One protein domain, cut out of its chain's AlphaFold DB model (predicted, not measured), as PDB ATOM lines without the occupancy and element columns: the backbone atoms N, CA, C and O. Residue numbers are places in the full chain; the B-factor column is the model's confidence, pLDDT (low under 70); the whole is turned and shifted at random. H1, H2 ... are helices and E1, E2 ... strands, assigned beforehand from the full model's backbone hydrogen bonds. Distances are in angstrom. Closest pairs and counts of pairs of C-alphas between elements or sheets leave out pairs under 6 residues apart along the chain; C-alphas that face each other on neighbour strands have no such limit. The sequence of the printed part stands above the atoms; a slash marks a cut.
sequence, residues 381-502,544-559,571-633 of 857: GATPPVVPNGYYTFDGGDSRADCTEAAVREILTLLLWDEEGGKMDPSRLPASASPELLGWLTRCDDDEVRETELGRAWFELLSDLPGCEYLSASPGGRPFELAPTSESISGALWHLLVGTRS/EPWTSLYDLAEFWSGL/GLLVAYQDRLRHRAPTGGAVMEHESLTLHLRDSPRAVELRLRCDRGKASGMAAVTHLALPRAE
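What this domain is: This is residues 381 to 502, 544 to 559 and 571 to 633 of the 857 residues of an uncharacterized protein of Pseudo-nitzschia multistriata (UniProt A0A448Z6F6). A long, twisted wall of four antiparallel strands, E3 to E6, is covered on one face by helices H1 and H5, while its other face is bare. H4 packs on both of these helices, the helical hairpin H2 and H3 makes a further part beyond H1, away from the wall, and the small strand hairpin E1 and E2 sits near the end of the wall where E6 begins. The printed part has 201 residues, with five named helices and six named strands in the order H1 H2 H3 E1 E2 H4 H5 E3 E4 E5 E6, and its class is mixed, helices and strands. The large sheet has the order E3, E4, E5, E6, and the small one is E1 beside E2; both are antiparallel. The whole is compact, with a radius of gyration of the C-alphas of 16.7 A and spans of 51 by 37 by 32 A.

Where its parts are: Residues 381 to 402 hold no named element; within them residues 391 to 392 pair with residues 400 to 401, antiparallel. H1, residues 403 to 416, is 19.8 A long and begins with C-alpha 403 at (39.354, 44.099, -20.478). After residues 417 to 434, H2 is residues 435 to 444, 14.5 A, and H3 is residues 451 to 461, 15.3 A. The short strands E1, residues 470 to 473, 7.6 A, and E2, residues 479 to 482, 8.1 A, come next. H4, residues 486 to 499, is 18.6 A long, and H5, residues 549 to 559, is 15.5 A long. Then come E3, residues 573 to 583, 32.8 A, with C-alpha 573 at (61.639, 43.632, -16.489), and E4, residues 590 to 600, 32.6 A. E5, residues 605 to 614, is 29.6 A long, and E6, residues 619 to 628, is 29.9 A long, ending with C-alpha 628 at (55.807, 57.218, -20.401).

How they stand to each other: E3, E4, E5 and E6 form a meander, each strand the antiparallel neighbour of the one before, with E3 and E6 as edge strands. Within hydrogen-bond range are N 578 and O 595, 2.8 A, between E3 and E4; N 609 and O 596, 2.7 A, between E4 and E5; and N 610 and O 623, 2.8 A, between E5 and E6. H1 and H5 are on the same face, making two layers, helices on one face of a sheet. H1 runs along the strands at a height over the sheet of 8.4 A, over E4 and E5 and only just not over E6, on which 2 of its C-alphas fall; its closest C-alphas to E6 are those of Cys 403 and Ala 622, 5.2 A. H5 lies over E3 at a height over the sheet of 6.9 A, at 7 degrees on the local plane; the closest C-alphas are those of Ala 553 and Leu 573, 5.2 A. H4 only grazes the sheet, with Ser 486. It touches H5 at a shallow tilt of 26 degrees, the same way, closest at the C-alphas of Ser 490 and Leu 549, 5.6 A. Its residues 489 to 493 alone touch residues 404 to 408 of H1, at a steep tilt of 49 degrees, closest at the C-alphas of Val 408 and Ile 489, 6.0 A. H2 and H3, a helical hairpin, touch at a shallow tilt of 9 degrees, opposite ways, closest at the C-alphas of Cys 444 and Leu 454, 7.2 A; neither is on the large sheet. H3 and H1 are close but not clearly touching, the C-alphas of Glu 405 and Phe 459 being 6.6 A apart. In the hairpin E1 and E2, N 471 and O 481 are within hydrogen-bond range, 2.8 A; the closest C-alphas of E1 and E6 are those of Leu 471 and Ser 619, 6.4 A. Every O i to N i+4 pair is within hydrogen-bond range in H1, H3, H4 and H5, and 5 of 6 are in H2.

The domain as a whole: The two C-alphas farthest apart are those of Gly 476 and Glu 633, 54.4 A. Residues 503 to 543 and 560 to 570 are not printed; the gaps are 14.8 A from C-alpha 502 to C-alpha 544 and 10.5 A from C-alpha 559 to C-alpha 571. Of the links that are printed whole, H1 to H2, with 18 residues, is long. The mean pLDDT of the printed part is 86.4, and residues 381 to 387, 500 to 502, 571 and 628 to 633 are under 70.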
ATOM      1  N   GLY A 381      56.011  57.063 -36.378       48.56
ATOM      2  CA  GLY A 381      55.733  55.714 -36.874       48.56
ATOM      3  C   GLY A 381      55.657  54.594 -35.833       48.56
ATOM      4  O   GLY A 381      55.268  53.502 -36.213       48.56
ATOM      5  N   ALA A 382      55.981  54.809 -34.553       57.62
ATOM      6  CA  ALA A 382      56.184  53.682 -33.629       57.62
ATOM      7  C   ALA A 382      55.294  53.691 -32.374       57.62
ATOM      8  O   ALA A 382      55.675  53.169 -31.325       57.62
ATOM      9  N   THR A 383      54.084  54.256 -32.434       62.50
ATOM     10  CA  THR A 383      53.093  53.920 -31.398       62.50
ATOM     11  C   THR A 383      52.609  52.491 -31.628       62.50
ATOM     12  O   THR A 383      52.244  52.182 -32.763       62.50
ATOM     13  N   PRO A 384      52.551  51.643 -30.588       66.06
ATOM     14  CA  PRO A 384      52.060  50.287 -30.733       66.06
ATOM     15  C   PRO A 384      50.638  50.310 -31.288       66.06
ATOM     16  O   PRO A 384      49.860  51.192 -30.894       66.06
ATOM     17  N   PRO A 385      50.284  49.402 -32.217       62.97
ATOM     18  CA  PRO A 385      48.951  49.352 -32.773       62.97
ATOM     19  C   PRO A 385      47.982  49.143 -31.616       62.97
ATOM     20  O   PRO A 385      48.029  48.142 -30.900       62.97
ATOM     21  N   VAL A 386      47.109  50.126 -31.410       65.06
ATOM     22  CA  VAL A 386      46.067  50.040 -30.392       65.06
ATOM     23  C   VAL A 386      45.016  49.082 -30.926       65.06
ATOM     24  O   VAL A 386      44.070  49.507 -31.595       65.06
ATOM     25  N   VAL A 387      45.181  47.789 -30.645       65.88
ATOM     26  CA  VAL A 387      44.127  46.807 -30.902       65.88
ATOM     27  C   VAL A 387      42.900  47.274 -30.114       65.88
ATOM     28  O   VAL A 387      42.985  47.488 -28.902       65.88
ATOM     29  N   PRO A 388      41.769  47.542 -30.784       70.06
ATOM     30  CA  PRO A 388      40.632  48.157 -30.127       70.06
ATOM     31  C   PRO A 388      40.078  47.217 -29.059       70.06
ATOM     32  O   PRO A 388      39.641  46.118 -29.383       70.06
ATOM     33  N   ASN A 389      40.026  47.687 -27.809       76.94
ATOM     34  CA  ASN A 389      39.230  47.030 -26.774       76.94
ATOM     35  C   ASN A 389      37.785  46.938 -27.265       76.94
ATOM     36  O   ASN A 389      37.214  47.917 -27.771       76.94
ATOM     37  N   GLY A 390      37.210  45.756 -27.134       86.06
ATOM     38  CA  GLY A 390      35.995  45.380 -27.824       86.06
ATOM     39  C   GLY A 390      35.072  44.542 -26.965       86.06
ATOM     40  O   GLY A 390      35.340  44.222 -25.810       86.06
ATOM     41  N   TYR A 391      33.934  44.218 -27.565       89.50
ATOM     42  CA  TYR A 391      33.012  43.236 -27.026       89.50
ATOM     43  C   TYR A 391      32.997  42.045 -27.974       89.50
ATOM     44  O   TYR A 391      32.635  42.201 -29.146       89.50
ATOM     45  N   TYR A 392      33.390  40.878 -27.474       90.94
ATOM     46  CA  TYR A 392      33.507  39.666 -28.273       90.94
ATOM     47  C   TYR A 392      32.591  38.573 -27.739       90.94
ATOM     48  O   TYR A 392      32.377  38.410 -26.540       90.94
ATOM     49  N   THR A 393      32.019  37.830 -28.677       89.81
ATOM     50  CA  THR A 393      31.232  36.625 -28.421       89.81
ATOM     51  C   THR A 393      32.131  35.413 -28.617       89.81
ATOM     52  O   THR A 393      32.781  35.325 -29.661       89.81
ATOM     53  N   PHE A 394      32.095  34.457 -27.694       91.75
ATOM     54  CA  PHE A 394      32.799  33.181 -27.823       91.75
ATOM     55  C   PHE A 394      31.800  32.023 -27.857       91.75
ATOM     56  O   PHE A 394      30.927  31.933 -26.994       91.75
ATOM     57  N   ASP A 395      31.904  31.156 -28.870       90.38
ATOM     58  CA  ASP A 395      31.115  29.915 -28.988       90.38
ATOM     59  C   ASP A 395      29.590  30.120 -28.805       90.38
ATOM     60  O   ASP A 395      28.898  29.396 -28.095       90.38
ATOM     61  N   GLY A 396      29.055  31.187 -29.415       90.00
ATOM     62  CA  GLY A 396      27.632  31.543 -29.333       90.00
ATOM     63  C   GLY A 396      27.173  32.109 -27.982       90.00
ATOM     64  O   GLY A 396      25.969  32.276 -27.783       90.00
ATOM     65  N   GLY A 397      28.100  32.395 -27.065       89.06
ATOM     66  CA  GLY A 397      27.830  33.068 -25.798       89.06
ATOM     67  C   GLY A 397      27.533  34.560 -25.934       89.06
ATOM     68  O   GLY A 397      27.646  35.155 -27.011       89.06
ATOM     69  N   ASP A 398      27.153  35.156 -24.805       90.81
ATOM     70  CA  ASP A 398      26.921  36.593 -24.705       90.81
ATOM     71  C   ASP A 398      28.209  37.375 -24.989       90.81
ATOM     72  O   ASP A 398      29.317  36.928 -24.690       90.81
ATOM     73  N   SER A 399      28.053  38.566 -25.563       92.81
ATOM     74  CA  SER A 399      29.183  39.447 -25.848       92.81
ATOM     75  C   SER A 399      29.765  40.005 -24.546       92.81
ATOM     76  O   SER A 399      29.032  40.610 -23.757       92.81
ATOM     77  N   ARG A 400      31.069  39.816 -24.320       91.94
ATOM     78  CA  ARG A 400      31.797  40.272 -23.122       91.94
ATOM     79  C   ARG A 400      32.919  41.227 -23.489       91.94
ATOM     80  O   ARG A 400      33.440  41.165 -24.597       91.94
ATOM     81  N   ALA A 401      33.245  42.124 -22.564       88.50
ATOM     82  CA  ALA A 401      34.357  43.049 -22.732       88.50
ATOM     83  C   ALA A 401      35.688  42.310 -22.542       88.50
ATOM     84  O   ALA A 401      35.816  41.540 -21.596       88.50
ATOM     85  N   ASP A 402      36.678  42.596 -23.383       90.25
ATOM     86  CA  ASP A 402      38.004  41.962 -23.359       90.25
ATOM     87  C   ASP A 402      38.983  42.637 -22.387       90.25
ATOM     88  O   ASP A 402      40.168  42.751 -22.670       90.25
ATOM     89  N   CYS A 403      38.511  43.199 -21.270       89.44
ATOM     90  CA  CYS A 403      39.354  44.099 -20.478       89.44
ATOM     91  C   CYS A 403      40.597  43.408 -19.884       89.44
ATOM     92  O   CYS A 403      41.674  44.006 -19.862       89.44
ATOM     93  N   THR A 404      40.471  42.153 -19.445       94.25
ATOM     94  CA  THR A 404      41.590  41.362 -18.910       94.25
ATOM     95  C   THR A 404      42.489  40.854 -20.037       94.25
ATOM     96  O   THR A 404      43.712  40.886 -19.933       94.25
ATOM     97  N   GLU A 405      41.894  40.440 -21.148       95.88
ATOM     98  CA  GLU A 405      42.582  40.003 -22.356       95.88
ATOM     99  C   GLU A 405      43.399  41.150 -22.967       95.88
ATOM    100  O   GLU A 405      44.526  40.947 -23.416       95.88
ATOM    101  N   ALA A 406      42.867  42.371 -22.934       90.81
ATOM    102  CA  ALA A 406      43.573  43.585 -23.305       90.81
ATOM    103  C   ALA A 406      44.764  43.831 -22.371       90.81
ATOM    104  O   ALA A 406      45.835  44.164 -22.858       90.81
ATOM    105  N   ALA A 407      44.632  43.597 -21.060       92.19
ATOM    106  CA  ALA A 407      45.769  43.677 -20.141       92.19
ATOM    107  C   ALA A 407      46.889  42.693 -20.510       92.19
ATOM    108  O   ALA A 407      48.037  43.113 -20.617       92.19
ATOM    109  N   VAL A 408      46.567  41.424 -20.790       95.88
ATOM    110  CA  VAL A 408      47.555  40.433 -21.266       95.88
ATOM    111  C   VAL A 408      48.233  40.913 -22.555       95.88
ATOM    112  O   VAL A 408      49.454  40.835 -22.680       95.88
ATOM    113  N   ARG A 409      47.454  41.462 -23.495       94.62
ATOM    114  CA  ARG A 409      47.965  41.994 -24.762       94.62
ATOM    115  C   ARG A 409      48.925  43.154 -24.551       94.62
ATOM    116  O   ARG A 409      49.994  43.142 -25.137       94.62
ATOM    117  N   GLU A 410      48.576  44.127 -23.712       91.75
ATOM    118  CA  GLU A 410      49.435  45.291 -23.468       91.75
ATOM    119  C   GLU A 410      50.732  44.923 -22.737       91.75
ATOM    120  O   GLU A 410      51.759  45.561 -22.966       91.75
ATOM    121  N   ILE A 411      50.724  43.871 -21.909       93.19
ATOM    122  CA  ILE A 411      51.960  43.305 -21.352       93.19
ATOM    123  C   ILE A 411      52.824  42.733 -22.479       93.19
ATOM    124  O   ILE A 411      54.002  43.059 -22.561       93.19
ATOM    125  N   LEU A 412      52.262  41.932 -23.388       94.56
ATOM    126  CA  LEU A 412      53.026  41.423 -24.533       94.56
ATOM    127  C   LEU A 412      53.504  42.544 -25.455       94.56
ATOM    128  O   LEU A 412      54.623  42.477 -25.946       94.56
ATOM    129  N   THR A 413      52.701  43.588 -25.655       91.62
ATOM    130  CA  THR A 413      53.118  44.797 -26.367       91.62
ATOM    131  C   THR A 413      54.321  45.431 -25.682       91.62
ATOM    132  O   THR A 413      55.286  45.761 -26.356       91.62
ATOM    133  N   LEU A 414      54.316  45.573 -24.353       89.38
ATOM    134  CA  LEU A 414      55.475  46.091 -23.626       89.38
ATOM    135  C   LEU A 414      56.734  45.253 -23.908       89.38
ATOM    136  O   LEU A 414      57.783  45.831 -24.161       89.38
ATOM    137  N   LEU A 415      56.615  43.923 -23.907       91.81
ATOM    138  CA  LEU A 415      57.742  42.992 -24.044       91.81
ATOM    139  C   LEU A 415      58.272  42.843 -25.478       91.81
ATOM    140  O   LEU A 415      59.473  42.679 -25.686       91.81
ATOM    141  N   LEU A 416      57.378  42.870 -26.467       92.31
ATOM    142  CA  LEU A 416      57.685  42.514 -27.854       92.31
ATOM    143  C   LEU A 416      57.781  43.724 -28.781       92.31
ATOM    144  O   LEU A 416      58.171  43.561 -29.933       92.31
ATOM    145  N   TRP A 417      57.402  44.921 -28.333       91.00
ATOM    146  CA  TRP A 417      57.434  46.098 -29.191       91.00
ATOM    147  C   TRP A 417      58.863  46.520 -29.525       91.00
ATOM    148  O   TRP A 417      59.640  46.883 -28.641       91.00
ATOM    149  N   ASP A 418      59.176  46.536 -30.817       88.88
ATOM    150  CA  ASP A 418      60.393  47.128 -31.347       88.88
ATOM    151  C   ASP A 418      60.152  48.616 -31.626       88.88
ATOM    152  O   ASP A 418      59.431  48.997 -32.553       88.88
ATOM    153  N   GLU A 419      60.746  49.467 -30.790       83.38
ATOM    154  CA  GLU A 419      60.670  50.923 -30.926       83.38
ATOM    155  C   GLU A 419      61.336  51.427 -32.212       83.38
ATOM    156  O   GLU A 419      60.872  52.415 -32.779       83.38
ATOM    157  N   GLU A 420      62.403  50.768 -32.676       83.62
ATOM    158  CA  GLU A 420      63.115  51.167 -33.895       83.62
ATOM    159  C   GLU A 420      62.310  50.777 -35.139       83.62
ATOM    160  O   GLU A 420      62.156  51.577 -36.066       83.62
ATOM    161  N   GLY A 421      61.762  49.560 -35.148       84.06
ATOM    162  CA  GLY A 421      60.954  49.031 -36.244       84.06
ATOM    163  C   GLY A 421      59.496  49.491 -36.253       84.06
ATOM    164  O   GLY A 421      58.827  49.330 -37.274       84.06
ATOM    165  N   GLY A 422      58.991  50.043 -35.146       84.44
ATOM    166  CA  GLY A 422      57.596  50.456 -35.006       84.44
ATOM    167  C   GLY A 422      56.603  49.309 -35.200       84.44
ATOM    168  O   GLY A 422      55.531  49.518 -35.768       84.44
ATOM    169  N   LYS A 423      56.959  48.098 -34.763       89.38
ATOM    170  CA  LYS A 423      56.133  46.889 -34.896       89.38
ATOM    171  C   LYS A 423      56.379  45.914 -33.748       89.38
ATOM    172  O   LYS A 423      57.341  46.050 -32.996       89.38
ATOM    173  N   MET A 424      55.509  44.918 -33.611       90.38
ATOM    174  CA  MET A 424      55.770  43.790 -32.716       90.38
ATOM    175  C   MET A 424      56.888  42.945 -33.330       90.38
ATOM    176  O   MET A 424      56.819  42.620 -34.511       90.38
ATOM    177  N   ASP A 425      57.907  42.593 -32.554       92.56
ATOM    178  CA  ASP A 425      59.025  41.758 -32.984       92.56
ATOM    179  C   ASP A 425      58.866  40.335 -32.421       92.56
ATOM    180  O   ASP A 425      59.198  40.080 -31.258       92.56
ATOM    181  N   PRO A 426      58.377  39.367 -33.226       94.12
ATOM    182  CA  PRO A 426      58.194  37.994 -32.770       94.12
ATOM    183  C   PRO A 426      59.515  37.294 -32.445       94.12
ATOM    184  O   PRO A 426      59.487  36.253 -31.794       94.12
ATOM    185  N   SER A 427      60.665  37.827 -32.880       93.25
ATOM    186  CA  SER A 427      61.971  37.244 -32.558       93.25
ATOM    187  C   SER A 427      62.360  37.423 -31.086       93.25
ATOM    188  O   SER A 427      63.201  36.676 -30.592       93.25
ATOM    189  N   ARG A 428      61.690  38.340 -30.366       91.81
ATOM    190  CA  ARG A 428      61.802  38.519 -28.908       91.81
ATOM    191  C   ARG A 428      61.047  37.457 -28.105       91.81
ATOM    192  O   ARG A 428      61.193  37.403 -26.887       91.81
ATOM    193  N   LEU A 429      60.220  36.626 -28.747       94.12
ATOM    194  CA  LEU A 429      59.540  35.539 -28.050       94.12
ATOM    195  C   LEU A 429      60.538  34.459 -27.609       94.12
ATOM    196  O   LEU A 429      61.417  34.080 -28.386       94.12
ATOM    197  N   PRO A 430      60.369  33.884 -26.407       93.00
ATOM    198  CA  PRO A 430      61.129  32.704 -26.030       93.00
ATOM    199  C   PRO A 430      60.818  31.536 -26.973       93.00
ATOM    200  O   PRO A 430      59.702  31.397 -27.473       93.00
ATOM    201  N   ALA A 431      61.779  30.627 -27.151       92.31
ATOM    202  CA  ALA A 431      61.587  29.417 -27.960       92.31
ATOM    203  C   ALA A 431      60.457  28.503 -27.439       92.31
ATOM    204  O   ALA A 431      59.974  27.633 -28.162       92.31
ATOM    205  N   SER A 432      60.056  28.691 -26.180       93.06
ATOM    206  CA  SER A 432      58.941  28.015 -25.523       93.06
ATOM    207  C   SER A 432      57.568  28.621 -25.847       93.06
ATOM    208  O   SER A 432      56.557  28.024 -25.493       93.06
ATOM    209  N   ALA A 433      57.499  29.779 -26.511       95.31
ATOM    210  CA  ALA A 433      56.234  30.451 -26.798       95.31
ATOM    211  C   ALA A 433      55.279  29.565 -27.610       95.31
ATOM    212  O   ALA A 433      55.694  28.771 -28.461       95.31
ATOM    213  N   SER A 434      53.978  29.712 -27.354       95.38
ATOM    214  CA  SER A 434      52.965  28.901 -28.019       95.38
ATOM    215  C   SER A 434      52.915  29.206 -29.525       95.38
ATOM    216  O   SER A 434      53.015  30.369 -29.943       95.38
ATOM    217  N   PRO A 435      52.748  28.181 -30.382       95.19
ATOM    218  CA  PRO A 435      52.638  28.395 -31.822       95.19
ATOM    219  C   PRO A 435      51.400  29.225 -32.185       95.19
ATOM    220  O   PRO A 435      51.406  29.923 -33.197       95.19
ATOM    221  N   GLU A 436      50.350  29.188 -31.363       95.50
ATOM    222  CA  GLU A 436      49.151  30.001 -31.535       95.50
ATOM    223  C   GLU A 436      49.428  31.494 -31.309       95.50
ATOM    224  O   GLU A 436      48.933  32.312 -32.086       95.50
ATOM    225  N   LEU A 437      50.257  31.860 -30.316       95.50
ATOM    226  CA  LEU A 437      50.682  33.250 -30.121       95.50
ATOM    227  C   LEU A 437      51.495  33.744 -31.320       95.50
ATOM    228  O   LEU A 437      51.213  34.815 -31.858       95.50
ATOM    229  N   LEU A 438      52.474  32.956 -31.771       95.06
ATOM    230  CA  LEU A 438      53.279  33.297 -32.946       95.06
ATOM    231  C   LEU A 438      52.397  33.443 -34.201       95.06
ATOM    232  O   LEU A 438      52.547  34.384 -34.983       95.06
ATOM    233  N   GLY A 439      51.428  32.542 -34.369       94.62
ATOM    234  CA  GLY A 439      50.434  32.602 -35.437       94.62
ATOM    235  C   GLY A 439      49.515  33.824 -35.355       94.62
ATOM    236  O   GLY A 439      49.075  34.316 -36.389       94.62
ATOM    237  N   TRP A 440      49.225  34.330 -34.155       94.62
ATOM    238  CA  TRP A 440      48.480  35.576 -33.977       94.62
ATOM    239  C   TRP A 440      49.341  36.804 -34.310       94.62
ATOM    240  O   TRP A 440      48.911  37.629 -35.110       94.62
ATOM    241  N   LEU A 441      50.574  36.884 -33.792       93.25
ATOM    242  CA  LEU A 441      51.491  38.008 -34.047       93.25
ATOM    243  C   LEU A 441      51.802  38.179 -35.535       93.25
ATOM    244  O   LEU A 441      51.767  39.290 -36.049       93.25
ATOM    245  N   THR A 442      52.027  37.078 -36.252       92.50
ATOM    246  CA  THR A 442      52.267  37.115 -37.706       92.50
ATOM    247  C   THR A 442      51.072  37.633 -38.512       92.50
ATOM    248  O   THR A 442      51.269  38.143 -39.609       92.50
ATOM    249  N   ARG A 443      49.841  37.539 -37.987       90.25
ATOM    250  CA  ARG A 443      48.643  38.131 -38.612       90.25
ATOM    251  C   ARG A 443      48.475  39.613 -38.292       90.25
ATOM    252  O   ARG A 443      47.759  40.287 -39.020       90.25
ATOM    253  N   CYS A 444      49.069  40.113 -37.207       86.56
ATOM    254  CA  CYS A 444      48.996  41.535 -36.859       86.56
ATOM    255  C   CYS A 444      49.734  42.423 -37.865       86.56
ATOM    256  O   CYS A 444      49.354  43.577 -38.021       86.56
ATOM    257  N   ASP A 445      50.738  41.874 -38.549       84.44
ATOM    258  CA  ASP A 445      51.497  42.565 -39.596       84.44
ATOM    259  C   ASP A 445      50.787  42.552 -40.967       84.44
ATOM    260  O   ASP A 445      51.285  43.137 -41.928       84.44
ATOM    261  N   ASP A 446      49.642  41.871 -41.089       85.31
ATOM    262  CA  ASP A 446      48.874  41.799 -42.331       85.31
ATOM    263  C   ASP A 446      47.812  42.911 -42.374       85.31
ATOM    264  O   ASP A 446      46.750  42.812 -41.749       85.31
ATOM    265  N   ASP A 447      48.102  43.970 -43.138       82.19
ATOM    266  CA  ASP A 447      47.235  45.143 -43.339       82.19
ATOM    267  C   ASP A 447      45.820  44.784 -43.849       82.19
ATOM    268  O   ASP A 447      44.890  45.590 -43.735       82.19
ATOM    269  N   GLU A 448      45.622  43.591 -44.428       85.69
ATOM    270  CA  GLU A 448      44.318  43.156 -44.939       85.69
ATOM    271  C   GLU A 448      43.371  42.645 -43.838       85.69
ATOM    272  O   GLU A 448      42.146  42.606 -44.038       85.69
ATOM    273  N   VAL A 449      43.894  42.263 -42.667       81.38
ATOM    274  CA  VAL A 449      43.078  41.662 -41.607       81.38
ATOM    275  C   VAL A 449      42.297  42.740 -40.865       81.38
ATOM    276  O   VAL A 449      42.826  43.707 -40.320       81.38
ATOM    277  N   ARG A 450      40.977  42.559 -40.784       83.56
ATOM    278  CA  ARG A 450      40.108  43.511 -40.084       83.56
ATOM    279  C   ARG A 450      40.417  43.491 -38.585       83.56
ATOM    280  O   ARG A 450      40.378  42.431 -37.969       83.56
ATOM    281  N   GLU A 451      40.559  44.665 -37.965       82.31
ATOM    282  CA  GLU A 451      40.798  44.819 -36.512       82.31
ATOM    283  C   GLU A 451      39.851  43.970 -35.635       82.31
ATOM    284  O   GLU A 451      40.241  43.419 -34.607       82.31
ATOM    285  N   THR A 452      38.586  43.828 -36.046       83.31
ATOM    286  CA  THR A 452      37.588  43.014 -35.331       83.31
ATOM    287  C   THR A 452      37.904  41.516 -35.358       83.31
ATOM    288  O   THR A 452      37.596  40.812 -34.398       83.31
ATOM    289  N   GLU A 453      38.494  41.018 -36.445       89.12
ATOM    290  CA  GLU A 453      38.890  39.614 -36.592       89.12
ATOM    291  C   GLU A 453      40.131  39.312 -35.750       89.12
ATOM    292  O   GLU A 453      40.140  38.303 -35.048       89.12
ATOM    293  N   LEU A 454      41.110  40.227 -35.722       89.69
ATOM    294  CA  LEU A 454      42.273  40.134 -34.830       89.69
ATOM    295  C   LEU A 454      41.860  40.126 -33.357       89.69
ATOM    296  O   LEU A 454      42.339  39.288 -32.593       89.69
ATOM    297  N   GLY A 455      40.939  41.013 -32.971       89.06
ATOM    298  CA  GLY A 455      40.414  41.067 -31.608       89.06
ATOM    299  C   GLY A 455      39.647  39.804 -31.208       89.06
ATOM    300  O   GLY A 455      39.823  39.304 -30.100       89.06
ATOM    301  N   ARG A 456      38.857  39.217 -32.121       92.06
ATOM    302  CA  ARG A 456      38.197  37.926 -31.866       92.06
ATOM    303  C   ARG A 456      39.213  36.795 -31.730       92.06
ATOM    304  O   ARG A 456      39.095  36.007 -30.801       92.06
ATOM    305  N   ALA A 457      40.192  36.722 -32.630       93.25
ATOM    306  CA  ALA A 457      41.235  35.701 -32.579       93.25
ATOM    307  C   ALA A 457      42.056  35.801 -31.282       93.25
ATOM    308  O   ALA A 457      42.381  34.778 -30.690       93.25
ATOM    309  N   TRP A 458      42.329  37.023 -30.813       95.00
ATOM    310  CA  TRP A 458      42.972  37.276 -29.524       95.00
ATOM    311  C   TRP A 458      42.130  36.773 -28.345       95.00
ATOM    312  O   TRP A 458      42.624  36.074 -27.466       95.00
ATOM    313  N   PHE A 459      40.834  37.084 -28.347       94.31
ATOM    314  CA  PHE A 459      39.910  36.644 -27.304       94.31
ATOM    315  C   PHE A 459      39.753  35.111 -27.267       94.31
ATOM    316  O   PHE A 459      39.752  34.500 -26.200       94.31
ATOM    317  N   GLU A 460      39.681  34.470 -28.437       94.31
ATOM    318  CA  GLU A 460      39.640  33.009 -28.570       94.31
ATOM    319  C   GLU A 460      40.936  32.345 -28.082       94.31
ATOM    320  O   GLU A 460      40.862  31.299 -27.438       94.31
ATOM    321  N   LEU A 461      42.098  32.961 -28.332       95.75
ATOM    322  CA  LEU A 461      43.407  32.478 -27.875       95.75
ATOM    323  C   LEU A 461      43.513  32.413 -26.342       95.75
ATOM    324  O   LEU A 461      44.209  31.555 -25.808       95.75
ATOM    325  N   LEU A 462      42.818  33.312 -25.641       96.81
ATOM    326  CA  LEU A 462      42.822  33.409 -24.179       96.81
ATOM    327  C   LEU A 462      41.670  32.659 -23.497       96.81
ATOM    328  O   LEU A 462      41.595  32.611 -22.266       96.81
ATOM    329  N   SER A 463      40.779  32.060 -24.281       95.56
ATOM    330  CA  SER A 463      39.654  31.275 -23.780       95.56
ATOM    331  C   SER A 463      40.084  29.840 -23.469       95.56
ATOM    332  O   SER A 463      40.872  29.252 -24.203       95.56
ATOM    333  N   ASP A 464      39.503  29.240 -22.425       95.56
ATOM    334  CA  ASP A 464      39.679  27.813 -22.098       95.56
ATOM    335  C   ASP A 464      41.134  27.385 -21.800       95.56
ATOM    336  O   ASP A 464      41.519  26.234 -22.014       95.56
ATOM    337  N   LEU A 465      41.953  28.307 -21.282       95.38
ATOM    338  CA  LEU A 465      43.315  28.038 -20.826       95.38
ATOM    339  C   LEU A 465      43.298  27.353 -19.446       95.38
ATOM    340  O   LEU A 465      42.653  27.838 -18.509       95.38
ATOM    341  N   PRO A 466      44.010  26.225 -19.267       93.56
ATOM    342  CA  PRO A 466      43.947  25.466 -18.026       93.56
ATOM    343  C   PRO A 466      44.633  26.192 -16.865       93.56
ATOM    344  O   PRO A 466      45.776  26.617 -16.966       93.56
ATOM    345  N   GLY A 467      43.959  26.292 -15.719       92.00
ATOM    346  CA  GLY A 467      44.498  26.962 -14.528       92.00
ATOM    347  C   GLY A 467      44.229  28.469 -14.463       92.00
ATOM    348  O   GLY A 467      44.469  29.063 -13.417       92.00
ATOM    349  N   CYS A 468      43.667  29.077 -15.513       95.75
ATOM    350  CA  CYS A 468      43.156  30.446 -15.454       95.75
ATOM    351  C   CYS A 468      41.752  30.487 -14.817       95.75
ATOM    352  O   CYS A 468      40.928  29.592 -15.026       95.75
ATOM    353  N   GLU A 469      41.458  31.536 -14.039       95.62
ATOM    354  CA  GLU A 469      40.112  31.811 -13.512       95.62
ATOM    355  C   GLU A 469      39.318  32.628 -14.545       95.62
ATOM    356  O   GLU A 469      39.844  33.581 -15.125       95.62
ATOM    357  N   TYR A 470      38.046  32.274 -14.754       96.19
ATOM    358  CA  TYR A 470      37.157  32.900 -15.734       96.19
ATOM    359  C   TYR A 470      35.834  33.340 -15.097       96.19
ATOM    360  O   TYR A 470      35.304  32.664 -14.214       96.19
ATOM    361  N   LEU A 471      35.275  34.456 -15.571       94.50
ATOM    362  CA  LEU A 471      34.008  35.033 -15.111       94.50
ATOM    363  C   LEU A 471      32.790  34.523 -15.893       94.50
ATOM    364  O   LEU A 471      31.687  34.474 -15.348       94.50
ATOM    365  N   SER A 472      32.984  34.120 -17.151       93.94
ATOM    366  CA  SER A 472      31.920  33.616 -18.026       93.94
ATOM    367  C   SER A 472      32.307  32.312 -18.715       93.94
ATOM    368  O   SER A 472      33.481  32.046 -18.975       93.94
ATOM    369  N   ALA A 473      31.282  31.531 -19.059       95.00
ATOM    370  CA  ALA A 473      31.382  30.325 -19.869       95.00
ATOM    371  C   ALA A 473      30.348  30.340 -21.003       95.00
ATOM    372  O   ALA A 473      29.267  30.921 -20.865       95.00
ATOM    373  N   SER A 474      30.692  29.725 -22.136       94.88
ATOM    374  CA  SER A 474      29.840  29.621 -23.319       94.88
ATOM    375  C   SER A 474      28.603  28.764 -23.017       94.88
ATOM    376  O   SER A 474      28.572  28.051 -22.008       94.88
ATOM    377  N   PRO A 475      27.578  28.747 -23.887       95.25
ATOM    378  CA  PRO A 475      26.463  27.808 -23.768       95.25
ATOM    379  C   PRO A 475      26.913  26.336 -23.740       95.25
ATOM    380  O   PRO A 475      26.234  25.501 -23.147       95.25
ATOM    381  N   GLY A 476      28.063  26.026 -24.354       94.94
ATOM    382  CA  GLY A 476      28.725  24.721 -24.302       94.94
ATOM    383  C   GLY A 476      29.517  24.457 -23.014       94.94
ATOM    384  O   GLY A 476      30.074  23.374 -22.860       94.94
ATOM    385  N   GLY A 477      29.568  25.418 -22.088       95.38
ATOM    386  CA  GLY A 477      30.287  25.328 -20.817       95.38
ATOM    387  C   GLY A 477      31.777  25.665 -20.898       95.38
ATOM    388  O   GLY A 477      32.470  25.500 -19.899       95.38
ATOM    389  N   ARG A 478      32.277  26.140 -22.049       95.62
ATOM    390  CA  ARG A 478      33.694  26.500 -22.211       95.62
ATOM    391  C   ARG A 478      33.971  27.884 -21.620       95.62
ATOM    392  O   ARG A 478      33.298  28.832 -22.029       95.62
ATOM    393  N   PRO A 479      34.902  28.032 -20.670       95.88
ATOM    394  CA  PRO A 479      35.197  29.319 -20.049       95.88
ATOM    395  C   PRO A 479      35.913  30.265 -21.031       95.88
ATOM    396  O   PRO A 479      36.726  29.807 -21.831       95.88
ATOM    397  N   PHE A 480      35.592  31.567 -21.012       93.94
ATOM    398  CA  PHE A 480      36.079  32.491 -22.058       93.94
ATOM    399  C   PHE A 480      36.337  33.956 -21.657       93.94
ATOM    400  O   PHE A 480      37.003  34.658 -22.398       93.94
ATOM    401  N   GLU A 481      35.825  34.446 -20.524       95.00
ATOM    402  CA  GLU A 481      36.098  35.817 -20.038       95.00
ATOM    403  C   GLU A 481      37.080  35.744 -18.865       95.00
ATOM    404  O   GLU A 481      36.679  35.307 -17.783       95.00
ATOM    405  N   LEU A 482      38.352  36.098 -19.063       96.56
ATOM    406  CA  LEU A 482      39.380  35.984 -18.025       96.56
ATOM    407  C   LEU A 482      39.039  36.857 -16.809       96.56
ATOM    408  O   LEU A 482      38.726  38.047 -16.923       96.56
ATOM    409  N   ALA A 483      39.154  36.277 -15.613       95.56
ATOM    410  CA  ALA A 483      39.020  37.028 -14.374       95.56
ATOM    411  C   ALA A 483      40.155  38.060 -14.253       95.56
ATOM    412  O   ALA A 483      41.315  37.711 -14.465       95.56
ATOM    413  N   PRO A 484      39.859  39.323 -13.898       94.56
ATOM    414  CA  PRO A 484      40.867  40.368 -13.759       94.56
ATOM    415  C   PRO A 484      41.579  40.211 -12.416       94.56
ATOM    416  O   PRO A 484      41.288  40.916 -11.450       94.56
ATOM    417  N   THR A 485      42.479  39.240 -12.356       93.69
ATOM    418  CA  THR A 485      43.370  38.962 -11.229       93.69
ATOM    419  C   THR A 485      44.784  38.746 -11.761       93.69
ATOM    420  O   THR A 485      44.956  38.290 -12.897       93.69
ATOM    421  N   SER A 486      45.808  39.075 -10.971       92.69
ATOM    422  CA  SER A 486      47.196  38.805 -11.360       92.69
ATOM    423  C   SER A 486      47.440  37.322 -11.620       92.69
ATOM    424  O   SER A 486      48.189  36.998 -12.539       92.69
ATOM    425  N   GLU A 487      46.770  36.421 -10.894       94.19
ATOM    426  CA  GLU A 487      46.879  34.976 -11.110       94.19
ATOM    427  C   GLU A 487      46.366  34.559 -12.502       94.19
ATOM    428  O   GLU A 487      47.031  33.810 -13.210       94.19
ATOM    429  N   SER A 488      45.217  35.080 -12.949       94.88
ATOM    430  CA  SER A 488      44.689  34.766 -14.285       94.88
ATOM    431  C   SER A 488      45.541  35.356 -15.405       94.88
ATOM    432  O   SER A 488      45.753  34.690 -16.417       94.88
ATOM    433  N   ILE A 489      46.042  36.585 -15.230       96.12
ATOM    434  CA  ILE A 489      46.912  37.248 -16.214       96.12
ATOM    435  C   ILE A 489      48.258  36.523 -16.319       96.12
ATOM    436  O   ILE A 489      48.704  36.226 -17.426       96.12
ATOM    437  N   SER A 490      48.896  36.209 -15.188       94.94
ATOM    438  CA  SER A 490      50.168  35.476 -15.160       94.94
ATOM    439  C   SER A 490      50.016  34.056 -15.700       94.94
ATOM    440  O   SER A 490      50.818  33.647 -16.534       94.94
ATOM    441  N   GLY A 491      48.944  33.345 -15.337       95.38
ATOM    442  CA  GLY A 491      48.621  32.038 -15.906       95.38
ATOM    443  C   GLY A 491      48.418  32.089 -17.424       95.38
ATOM    444  O   GLY A 491      48.961  31.254 -18.146       95.38
ATOM    445  N   ALA A 492      47.705  33.099 -17.933       96.50
ATOM    446  CA  ALA A 492      47.527  33.287 -19.371       96.50
ATOM    447  C   ALA A 492      48.869  33.539 -20.078       96.50
ATOM    448  O   ALA A 492      49.171  32.888 -21.075       96.50
ATOM    449  N   LEU A 493      49.708  34.427 -19.535       96.31
ATOM    450  CA  LEU A 493      51.048  34.689 -20.069       96.31
ATOM    451  C   LEU A 493      51.947  33.452 -20.020       96.31
ATOM    452  O   LEU A 493      52.695  33.222 -20.965       96.31
ATOM    453  N   TRP A 494      51.844  32.629 -18.977       95.75
ATOM    454  CA  TRP A 494      52.572  31.367 -18.882       95.75
ATOM    455  C   TRP A 494      52.203  30.422 -20.034       95.75
ATOM    456  O   TRP A 494      53.090  29.917 -20.719       95.75
ATOM    457  N   HIS A 495      50.910  30.252 -20.339       95.44
ATOM    458  CA  HIS A 495      50.480  29.446 -21.496       95.44
ATOM    459  C   HIS A 495      50.999  29.985 -22.822       95.44
ATOM    460  O   HIS A 495      51.369  29.206 -23.698       95.44
ATOM    461  N   LEU A 496      51.025  31.307 -22.967       95.88
ATOM    462  CA  LEU A 496      51.449  31.970 -24.192       95.88
ATOM    463  C   LEU A 496      52.974  31.970 -24.391       95.88
ATOM    464  O   LEU A 496      53.433  31.829 -25.521       95.88
ATOM    465  N   LEU A 497      53.762  32.123 -23.324       95.38
ATOM    466  CA  LEU A 497      55.220  32.302 -23.390       95.38
ATOM    467  C   LEU A 497      56.009  31.029 -23.074       95.38
ATOM    468  O   LEU A 497      57.091  30.826 -23.621       95.38
ATOM    469  N   VAL A 498      55.499  30.163 -22.203       93.31
ATOM    470  CA  VAL A 498      56.164  28.902 -21.833       93.31
ATOM    471  C   VAL A 498      55.623  27.734 -22.653       93.31
ATOM    472  O   VAL A 498      56.331  26.753 -22.861       93.31
ATOM    473  N   GLY A 499      54.393  27.863 -23.158       81.31
ATOM    474  CA  GLY A 499      53.754  26.850 -23.978       81.31
ATOM    475  C   GLY A 499      53.459  25.603 -23.156       81.31
ATOM    476  O   GLY A 499      54.341  24.807 -22.828       81.31
ATOM    477  N   THR A 500      52.184  25.338 -22.876       66.94
ATOM    478  CA  THR A 500      51.828  23.971 -22.507       66.94
ATOM    479  C   THR A 500      52.029  23.125 -23.748       66.94
ATOM    480  O   THR A 500      51.224  23.152 -24.676       66.94
ATOM    481  N   ARG A 501      53.132  22.368 -23.799       53.25
ATOM    482  CA  ARG A 501      53.226  21.227 -24.707       53.25
ATOM    483  C   ARG A 501      52.031  20.344 -24.384       53.25
ATOM    484  O   ARG A 501      52.074  19.512 -23.480       53.25
ATOM    485  N   SER A 502      50.954  20.536 -25.138       49.03
ATOM    486  CA  SER A 502      49.862  19.594 -25.298       49.03
ATOM    487  C   SER A 502      50.422  18.396 -26.064       49.03
ATOM    488  O   SER A 502      49.997  18.050 -27.166       49.03
ATOM    489  N   GLU A 544      55.141  24.383 -12.593       86.88
ATOM    490  CA  GLU A 544      53.909  24.940 -12.052       86.88
ATOM    491  C   GLU A 544      53.554  26.221 -12.828       86.88
ATOM    492  O   GLU A 544      54.459  26.966 -13.220       86.88
ATOM    493  N   PRO A 545      52.260  26.471 -13.096       90.06
ATOM    494  CA  PRO A 545      51.836  27.702 -13.749       90.06
ATOM    495  C   PRO A 545      52.236  28.911 -12.903       90.06
ATOM    496  O   PRO A 545      52.232  28.843 -11.671       90.06
ATOM    497  N   TRP A 546      52.548  30.026 -13.565       93.19
ATOM    498  CA  TRP A 546      52.832  31.275 -12.862       93.19
ATOM    499  C   TRP A 546      51.648  31.697 -11.999       93.19
ATOM    500  O   TRP A 546      50.487  31.595 -12.398       93.19
ATOM    501  N   THR A 547      51.973  32.165 -10.801       89.56
ATOM    502  CA  THR A 547      50.999  32.622  -9.805       89.56
ATOM    503  C   THR A 547      51.041  34.134  -9.629       89.56
ATOM    504  O   THR A 547      50.145  34.710  -9.015       89.56
ATOM    505  N   SER A 548      52.072  34.791 -10.159       90.62
ATOM    506  CA  SER A 548      52.254  36.233 -10.073       90.62
ATOM    507  C   SER A 548      52.971  36.789 -11.302       90.62
ATOM    508  O   SER A 548      53.590  36.066 -12.080       90.62
ATOM    509  N   LEU A 549      52.932  38.113 -11.467       87.88
ATOM    510  CA  LEU A 549      53.748  38.788 -12.481       87.88
ATOM    511  C   LEU A 549      55.228  38.909 -12.078       87.88
ATOM    512  O   LEU A 549      56.049  39.264 -12.922       87.88
ATOM    513  N   TYR A 550      55.595  38.582 -10.833       90.94
ATOM    514  CA  TYR A 550      57.003  38.418 -10.462       90.94
ATOM    515  C   TYR A 550      57.619  37.205 -11.156       90.94
ATOM    516  O   TYR A 550      58.761  37.289 -11.593       90.94
ATOM    517  N   ASP A 551      56.842  36.134 -11.343       91.75
ATOM    518  CA  ASP A 551      57.291  34.948 -12.077       91.75
ATOM    519  C   ASP A 551      57.591  35.301 -13.548       91.75
ATOM    520  O   ASP A 551      58.592  34.858 -14.106       91.75
ATOM    521  N   LEU A 552      56.771  36.174 -14.156       91.69
ATOM    522  CA  LEU A 552      57.034  36.742 -15.485       91.69
ATOM    523  C   LEU A 552      58.325  37.573 -15.492       91.69
ATOM    524  O   LEU A 552      59.142  37.411 -16.397       91.69
ATOM    525  N   ALA A 553      58.506  38.467 -14.516       88.19
ATOM    526  CA  ALA A 553      59.703  39.300 -14.399       88.19
ATOM    527  C   ALA A 553      60.976  38.459 -14.251       88.19
ATOM    528  O   ALA A 553      61.963  38.710 -14.943       88.19
ATOM    529  N   GLU A 554      60.943  37.433 -13.403       89.38
ATOM    530  CA  GLU A 554      62.052  36.502 -13.199       89.38
ATOM    531  C   GLU A 554      62.340  35.683 -14.462       89.38
ATOM    532  O   GLU A 554      63.494  35.602 -14.887       89.38
ATOM    533  N   PHE A 555      61.299  35.142 -15.103       90.56
ATOM    534  CA  PHE A 555      61.422  34.405 -16.357       90.56
ATOM    535  C   PHE A 555      62.050  35.262 -17.460       90.56
ATOM    536  O   PHE A 555      63.030  34.846 -18.079       90.56
ATOM    537  N   TRP A 556      61.530  36.474 -17.674       88.19
ATOM    538  CA  TRP A 556      62.015  37.372 -18.722       88.19
ATOM    539  C   TRP A 556      63.464  37.799 -18.472       88.19
ATOM    540  O   TRP A 556      64.309  37.708 -19.359       88.19
ATOM    541  N   SER A 557      63.784  38.136 -17.220       85.31
ATOM    542  CA  SER A 557      65.153  38.457 -16.792       85.31
ATOM    543  C   SER A 557      66.117  37.269 -16.925       85.31
ATOM    544  O   SER A 557      67.335  37.452 -17.004       85.31
ATOM    545  N   GLY A 558      65.601  36.037 -16.894       86.31
ATOM    546  CA  GLY A 558      66.363  34.813 -17.122       86.31
ATOM    547  C   GLY A 558      66.782  34.646 -18.582       86.31
ATOM    548  O   GLY A 558      67.953  34.364 -18.842       86.31
ATOM    549  N   LEU A 559      65.865  34.892 -19.525       83.88
ATOM    550  CA  LEU A 559      66.115  34.764 -20.971       83.88
ATOM    551  C   LEU A 559      67.277  35.648 -21.443       83.88
ATOM    552  O   LEU A 559      68.112  35.218 -22.239       83.88
ATOM    553  N   GLY A 571      67.131  45.329 -21.047       60.19
ATOM    554  CA  GLY A 571      65.727  45.280 -20.628       60.19
ATOM    555  C   GLY A 571      65.283  44.513 -19.376       60.19
ATOM    556  O   GLY A 571      64.196  43.950 -19.433       60.19
ATOM    557  N   LEU A 572      65.967  44.591 -18.221       78.94
ATOM    558  CA  LEU A 572      65.443  44.011 -16.962       78.94
ATOM    559  C   LEU A 572      63.967  44.411 -16.731       78.94
ATOM    560  O   LEU A 572      63.674  45.586 -16.482       78.94
ATOM    561  N   LEU A 573      63.052  43.435 -16.799       86.88
ATOM    562  CA  LEU A 573      61.639  43.632 -16.489       86.88
ATOM    563  C   LEU A 573      61.474  43.727 -14.973       86.88
ATOM    564  O   LEU A 573      61.692  42.761 -14.244       86.88
ATOM    565  N   VAL A 574      61.064  44.893 -14.498       86.06
ATOM    566  CA  VAL A 574      60.763  45.155 -13.096       86.06
ATOM    567  C   VAL A 574      59.251  45.144 -12.913       86.06
ATOM    568  O   VAL A 574      58.524  45.865 -13.598       86.06
ATOM    569  N   ALA A 575      58.777  44.325 -11.977       87.06
ATOM    570  CA  ALA A 575      57.376  44.257 -11.588       87.06
ATOM    571  C   ALA A 575      57.188  44.791 -10.164       87.06
ATOM    572  O   ALA A 575      57.913  44.418  -9.243       87.06
ATOM    573  N   TYR A 576      56.177  45.630  -9.981       85.31
ATOM    574  CA  TYR A 576      55.691  46.081  -8.682       85.31
ATOM    575  C   TYR A 576      54.227  45.689  -8.549       85.31
ATOM    576  O   TYR A 576      53.437  45.949  -9.453       85.31
ATOM    577  N   GLN A 577      53.859  45.075  -7.429       85.19
ATOM    578  CA  GLN A 577      52.507  44.590  -7.179       85.19
ATOM    579  C   GLN A 577      52.021  45.071  -5.819       85.19
ATOM    580  O   GLN A 577      52.671  44.847  -4.800       85.19
ATOM    581  N   ASP A 578      50.845  45.689  -5.815       80.50
ATOM    582  CA  ASP A 578      50.106  46.039  -4.611       80.50
ATOM    583  C   ASP A 578      48.706  45.425  -4.661       80.50
ATOM    584  O   ASP A 578      48.021  45.466  -5.688       80.50
ATOM    585  N   ARG A 579      48.274  44.831  -3.548       85.00
ATOM    586  CA  ARG A 579      47.022  44.077  -3.458       85.00
ATOM    587  C   ARG A 579      46.241  44.476  -2.219       85.00
ATOM    588  O   ARG A 579      46.636  44.200  -1.087       85.00
ATOM    589  N   LEU A 580      45.049  45.008  -2.456       82.38
ATOM    590  CA  LEU A 580      44.079  45.381  -1.440       82.38
ATOM    591  C   LEU A 580      42.851  44.467  -1.521       82.38
ATOM    592  O   LEU A 580      42.107  44.467  -2.500       82.38
ATOM    593  N   ARG A 581      42.584  43.714  -0.452       84.25
ATOM    594  CA  ARG A 581      41.350  42.929  -0.307       84.25
ATOM    595  C   ARG A 581      40.458  43.565   0.744       84.25
ATOM    596  O   ARG A 581      40.889  43.771   1.874       84.25
ATOM    597  N   HIS A 582      39.201  43.818   0.405       81.00
ATOM    598  CA  HIS A 582      38.221  44.313   1.366       81.00
ATOM    599  C   HIS A 582      36.846  43.690   1.126       81.00
ATOM    600  O   HIS A 582      36.566  43.122   0.074       81.00
ATOM    601  N   ARG A 583      35.962  43.757   2.123       79.31
ATOM    602  CA  ARG A 583      34.580  43.285   1.977       79.31
ATOM    603  C   ARG A 583      33.693  44.435   1.528       79.31
ATOM    604  O   ARG A 583      33.693  45.494   2.148       79.31
ATOM    605  N   ALA A 584      32.912  44.213   0.476       77.44
ATOM    606  CA  ALA A 584      31.906  45.148   0.013       77.44
ATOM    607  C   ALA A 584      30.925  45.471   1.161       77.44
ATOM    608  O   ALA A 584      30.414  44.541   1.803       77.44
ATOM    609  N   PRO A 585      30.590  46.757   1.381       73.19
ATOM    610  CA  PRO A 585      29.659  47.174   2.432       73.19
ATOM    611  C   PRO A 585      28.287  46.499   2.310       73.19
ATOM    612  O   PRO A 585      27.613  46.207   3.296       73.19
ATOM    613  N   THR A 586      27.866  46.235   1.074       74.38
ATOM    614  CA  THR A 586      26.585  45.621   0.739       74.38
ATOM    615  C   THR A 586      26.781  44.155   0.364       74.38
ATOM    616  O   THR A 586      27.077  43.813  -0.776       74.38
ATOM    617  N   GLY A 587      26.581  43.267   1.340       77.81
ATOM    618  CA  GLY A 587      26.504  41.820   1.108       77.81
ATOM    619  C   GLY A 587      27.756  41.022   1.467       77.81
ATOM    620  O   GLY A 587      27.759  39.812   1.265       77.81
ATOM    621  N   GLY A 588      28.800  41.659   2.011       84.44
ATOM    622  CA  GLY A 588      29.985  40.965   2.530       84.44
ATOM    623  C   GLY A 588      30.833  40.259   1.467       84.44
ATOM    624  O   GLY A 588      31.759  39.533   1.828       84.44
ATOM    625  N   ALA A 589      30.531  40.464   0.180       85.12
ATOM    626  CA  ALA A 589      31.324  39.947  -0.927       85.12
ATOM    627  C   ALA A 589      32.749  40.496  -0.827       85.12
ATOM    628  O   ALA A 589      32.939  41.685  -0.588       85.12
ATOM    629  N   VAL A 590      33.750  39.637  -0.982       82.44
ATOM    630  CA  VAL A 590      35.146  40.076  -1.005       82.44
ATOM    631  C   VAL A 590      35.407  40.721  -2.363       82.44
ATOM    632  O   VAL A 590      35.228  40.073  -3.393       82.44
ATOM    633  N   MET A 591      35.789  41.995  -2.351       83.31
ATOM    634  CA  MET A 591      36.329  42.690  -3.510       83.31
ATOM    635  C   MET A 591      37.847  42.686  -3.410       83.31
ATOM    636  O   MET A 591      38.426  43.024  -2.374       83.31
ATOM    637  N   GLU A 592      38.482  42.292  -4.503       86.25
ATOM    638  CA  GLU A 592      39.930  42.335  -4.638       86.25
ATOM    639  C   GLU A 592      40.285  43.456  -5.604       86.25
ATOM    640  O   GLU A 592      39.757  43.522  -6.714       86.25
ATOM    641  N   HIS A 593      41.134  44.360  -5.139       85.44
ATOM    642  CA  HIS A 593      41.718  45.440  -5.910       85.44
ATOM    643  C   HIS A 593      43.214  45.192  -5.976       85.44
ATOM    644  O   HIS A 593      43.846  44.884  -4.967       85.44
ATOM    645  N   GLU A 594      43.780  45.321  -7.158       85.88
ATOM    646  CA  GLU A 594      45.185  45.049  -7.381       85.88
ATOM    647  C   GLU A 594      45.741  46.076  -8.357       85.88
ATOM    648  O   GLU A 594      45.096  46.409  -9.350       85.88
ATOM    649  N   SER A 595      46.908  46.617  -8.036       81.56
ATOM    650  CA  SER A 595      47.639  47.549  -8.882       81.56
ATOM    651  C   SER A 595      48.992  46.938  -9.194       81.56
ATOM    652  O   SER A 595      49.716  46.530  -8.287       81.56
ATOM    653  N   LEU A 596      49.323  46.840 -10.474       84.88
ATOM    654  CA  LEU A 596      50.541  46.206 -10.957       84.88
ATOM    655  C   LEU A 596      51.246  47.194 -11.868       84.88
ATOM    656  O   LEU A 596      50.634  47.667 -12.816       84.88
ATOM    657  N   THR A 597      52.517  47.475 -11.629       84.56
ATOM    658  CA  THR A 597      53.331  48.297 -12.526       84.56
ATOM    659  C   THR A 597      54.451  47.439 -13.085       84.56
ATOM    660  O   THR A 597      55.230  46.866 -12.329       84.56
ATOM    661  N   LEU A 598      54.525  47.353 -14.408       86.50
ATOM    662  CA  LEU A 598      55.574  46.665 -15.146       86.50
ATOM    663  C   LEU A 598      56.413  47.694 -15.891       86.50
ATOM    664  O   LEU A 598      55.873  48.533 -16.612       86.50
ATOM    665  N   HIS A 599      57.728  47.615 -15.743       86.94
ATOM    666  CA  HIS A 599      58.673  48.521 -16.384       86.94
ATOM    667  C   HIS A 599      59.841  47.729 -16.962       86.94
ATOM    668  O   HIS A 599      60.461  46.943 -16.257       86.94
ATOM    669  N   LEU A 600      60.153  47.943 -18.238       84.94
ATOM    670  CA  LEU A 600      61.407  47.481 -18.827       84.94
ATOM    671  C   LEU A 600      62.469  48.554 -18.605       84.94
ATOM    672  O   LEU A 600      62.319  49.651 -19.134       84.94
ATOM    673  N   ARG A 601      63.531  48.244 -17.854       78.44
ATOM    674  CA  ARG A 601      64.529  49.225 -17.383       78.44
ATOM    675  C   ARG A 601      65.048  50.181 -18.466       78.44
ATOM    676  O   ARG A 601      65.164  51.373 -18.201       78.44
ATOM    677  N   ASP A 602      65.288  49.673 -19.672       76.44
ATOM    678  CA  ASP A 602      65.834  50.446 -20.802       76.44
ATOM    679  C   ASP A 602      64.758  50.935 -21.786       76.44
ATOM    680  O   ASP A 602      65.055  51.513 -22.831       76.44
ATOM    681  N   SER A 603      63.487  50.707 -21.463       78.31
ATOM    682  CA  SER A 603      62.359  51.215 -22.225       78.31
ATOM    683  C   SER A 603      61.830  52.500 -21.588       78.31
ATOM    684  O   SER A 603      61.618  52.551 -20.372       78.31
ATOM    685  N   PRO A 604      61.490  53.524 -22.391       75.25
ATOM    686  CA  PRO A 604      60.704  54.656 -21.912       75.25
ATOM    687  C   PRO A 604      59.243  54.260 -21.633       75.25
ATOM    688  O   PRO A 604      58.419  55.124 -21.341       75.25
ATOM    689  N   ARG A 605      58.879  52.980 -21.778       78.62
ATOM    690  CA  ARG A 605      57.530  52.479 -21.543       78.62
ATOM    691  C   ARG A 605      57.466  51.692 -20.248       78.62
ATOM    692  O   ARG A 605      58.259  50.792 -19.985       78.62
ATOM    693  N   ALA A 606      56.428  51.986 -19.493       83.62
ATOM    694  CA  ALA A 606      55.926  51.134 -18.440       83.62
ATOM    695  C   ALA A 606      54.415  50.958 -18.623       83.62
ATOM    696  O   ALA A 606      53.753  51.716 -19.338       83.62
ATOM    697  N   VAL A 607      53.859  49.930 -18.002       82.94
ATOM    698  CA  VAL A 607      52.426  49.657 -18.010       82.94
ATOM    699  C   VAL A 607      51.960  49.497 -16.571       82.94
ATOM    700  O   VAL A 607      52.503  48.688 -15.827       82.94
ATOM    701  N   GLU A 608      50.942  50.258 -16.186       84.88
ATOM    702  CA  GLU A 608      50.216  50.094 -14.930       84.88
ATOM    703  C   GLU A 608      48.872  49.410 -15.206       84.88
ATOM    704  O   GLU A 608      48.052  49.897 -15.987       84.88
ATOM    705  N   LEU A 609      48.632  48.285 -14.545       83.25
ATOM    706  CA  LEU A 609      47.392  47.528 -14.574       83.25
ATOM    707  C   LEU A 609      46.658  47.749 -13.260       83.25
ATOM    708  O   LEU A 609      47.201  47.502 -12.189       83.25
ATOM    709  N   ARG A 610      45.396  48.155 -13.341       85.12
ATOM    710  CA  ARG A 610      44.491  48.201 -12.193       85.12
ATOM    711  C   ARG A 610      43.407  47.169 -12.381       85.12
ATOM    712  O   ARG A 610      42.569  47.294 -13.275       85.12
ATOM    713  N   LEU A 611      43.433  46.156 -11.537       87.50
ATOM    714  CA  LEU A 611      42.513  45.042 -11.563       87.50
ATOM    715  C   LEU A 611      41.521  45.181 -10.414       87.50
ATOM    716  O   LEU A 611      41.864  45.546  -9.289       87.50
ATOM    717  N   ARG A 612      40.262  44.895 -10.712       90.50
ATOM    718  CA  ARG A 612      39.191  44.815  -9.733       90.50
ATOM    719  C   ARG A 612      38.373  43.576 -10.019       90.50
ATOM    720  O   ARG A 612      37.713  43.513 -11.053       90.50
ATOM    721  N   CYS A 613      38.333  42.648  -9.075       90.00
ATOM    722  CA  CYS A 613      37.527  41.440  -9.177       90.00
ATOM    723  C   CYS A 613      36.466  41.400  -8.069       90.00
ATOM    724  O   CYS A 613      36.781  41.472  -6.879       90.00
ATOM    725  N   ASP A 614      35.195  41.283  -8.460       87.75
ATOM    726  CA  ASP A 614      34.072  40.958  -7.578       87.75
ATOM    727  C   ASP A 614      33.648  39.511  -7.850       87.75
ATOM    728  O   ASP A 614      32.766  39.225  -8.671       87.75
ATOM    729  N   ARG A 615      34.290  38.587  -7.126       82.94
ATOM    730  CA  ARG A 615      34.010  37.146  -7.212       82.94
ATOM    731  C   ARG A 615      32.558  36.812  -6.879       82.94
ATOM    732  O   ARG A 615      32.004  35.864  -7.423       82.94
ATOM    733  N   GLY A 616      31.914  37.601  -6.015       83.00
ATOM    734  CA  GLY A 616      30.517  37.385  -5.635       83.00
ATOM    735  C   GLY A 616      29.533  37.658  -6.772       83.00
ATOM    736  O   GLY A 616      28.447  37.079  -6.793       83.00
ATOM    737  N   LYS A 617      29.905  38.524  -7.720       84.56
ATOM    738  CA  LYS A 617      29.070  38.891  -8.872       84.56
ATOM    739  C   LYS A 617      29.550  38.315 -10.199       84.56
ATOM    740  O   LYS A 617      28.915  38.607 -11.210       84.56
ATOM    741  N   ALA A 618      30.635  37.534 -10.200       86.50
ATOM    742  CA  ALA A 618      31.324  37.102 -11.418       86.50
ATOM    743  C   ALA A 618      31.550  38.288 -12.374       86.50
ATOM    744  O   ALA A 618      31.238  38.238 -13.559       86.50
ATOM    745  N   SER A 619      32.013  39.408 -11.816       87.81
ATOM    746  CA  SER A 619      32.242  40.638 -12.567       87.81
ATOM    747  C   SER A 619      33.575  41.232 -12.172       87.81
ATOM    748  O   SER A 619      33.946  41.194 -10.998       87.81
ATOM    749  N   GLY A 620      34.252  41.865 -13.113       88.06
ATOM    750  CA  GLY A 620      35.465  42.588 -12.804       88.06
ATOM    751  C   GLY A 620      35.825  43.602 -13.873       88.06
ATOM    752  O   GLY A 620      35.071  43.842 -14.813       88.06
ATOM    753  N   MET A 621      36.956  44.253 -13.663       90.06
ATOM    754  CA  MET A 621      37.513  45.256 -14.547       90.06
ATOM    755  C   MET A 621      39.029  45.144 -14.506       90.06
ATOM    756  O   MET A 621      39.606  45.105 -13.422       90.06
ATOM    757  N   ALA A 622      39.660  45.164 -15.669       87.56
ATOM    758  CA  ALA A 622      41.068  45.488 -15.800       87.56
ATOM    759  C   ALA A 622      41.186  46.816 -16.554       87.56
ATOM    760  O   ALA A 622      40.516  47.042 -17.563       87.56
ATOM    761  N   ALA A 623      42.000  47.722 -16.031       83.25
ATOM    762  CA  ALA A 623      42.334  48.978 -16.678       83.25
ATOM    763  C   ALA A 623      43.839  49.020 -16.910       83.25
ATOM    764  O   ALA A 623      44.608  48.806 -15.977       83.25
ATOM    765  N   VAL A 624      44.238  49.317 -18.143       80.81
ATOM    766  CA  VAL A 624      45.640  49.429 -18.534       80.81
ATOM    767  C   VAL A 624      45.988  50.890 -18.759       80.81
ATOM    768  O   VAL A 624      45.288  51.598 -19.488       80.81
ATOM    769  N   THR A 625      47.081  51.333 -18.153       76.75
ATOM    770  CA  THR A 625      47.628  52.677 -18.318       76.75
ATOM    771  C   THR A 625      49.059  52.555 -18.809       76.75
ATOM    772  O   THR A 625      49.909  52.000 -18.124       76.75
ATOM    773  N   HIS A 626      49.342  53.084 -19.997       76.12
ATOM    774  CA  HIS A 626      50.719  53.196 -20.467       76.12
ATOM    775  C   HIS A 626      51.364  54.405 -19.808       76.12
ATOM    776  O   HIS A 626      50.885  55.533 -19.947       76.12
ATOM    777  N   LEU A 627      52.451  54.145 -19.108       72.31
ATOM    778  CA  LEU A 627      53.290  55.119 -18.451       72.31
ATOM    779  C   LEU A 627      54.448  55.449 -19.399       72.31
ATOM    780  O   LEU A 627      55.162  54.553 -19.850       72.31
ATOM    781  N   ALA A 628      54.608  56.729 -19.732       66.56
ATOM    782  CA  ALA A 628      55.807  57.218 -20.401       66.56
ATOM    783  C   ALA A 628      56.807  57.610 -19.316       66.56
ATOM    784  O   ALA A 628      56.541  58.513 -18.523       66.56
ATOM    785  N   LEU A 629      57.926  56.904 -19.258       63.91
ATOM    786  CA  LEU A 629      59.024  57.255 -18.383       63.91
ATOM    787  C   LEU A 629      59.925  58.256 -19.106       63.91
ATOM    788  O   LEU A 629      60.200  58.081 -20.301       63.91
ATOM    789  N   PRO A 630      60.358  59.326 -18.418       55.81
ATOM    790  CA  PRO A 630      61.333  60.239 -18.985       55.81
ATOM    791  C   PRO A 630      62.578  59.435 -19.369       55.81
ATOM    792  O   PRO A 630      63.064  58.615 -18.591       55.81
ATOM    793  N   ARG A 631      63.069  59.634 -20.596       57.38
ATOM    794  CA  ARG A 631      64.353  59.057 -21.001       57.38
ATOM    795  C   ARG A 631      65.435  59.627 -20.084       57.38
ATOM    796  O   ARG A 631      65.388  60.807 -19.753       57.38
ATOM    797  N   ALA A 632      66.403  58.793 -19.709       52.06
ATOM    798  CA  ALA A 632      67.569  59.230 -18.940       52.06
ATOM    799  C   ALA A 632      68.446  60.231 -19.719       52.06
ATOM    800  O   ALA A 632      69.249  60.939 -19.123       52.06
ATOM    801  N   GLU A 633      68.282  60.318 -21.044       54.25
ATOM    802  CA  GLU A 633      68.919  61.363 -21.840       54.25
ATOM    803  C   GLU A 633      68.337  62.735 -21.466       54.25
ATOM    804  O   GLU A 633      67.116  62.921 -21.557       54.25
TER     805      GLU A 633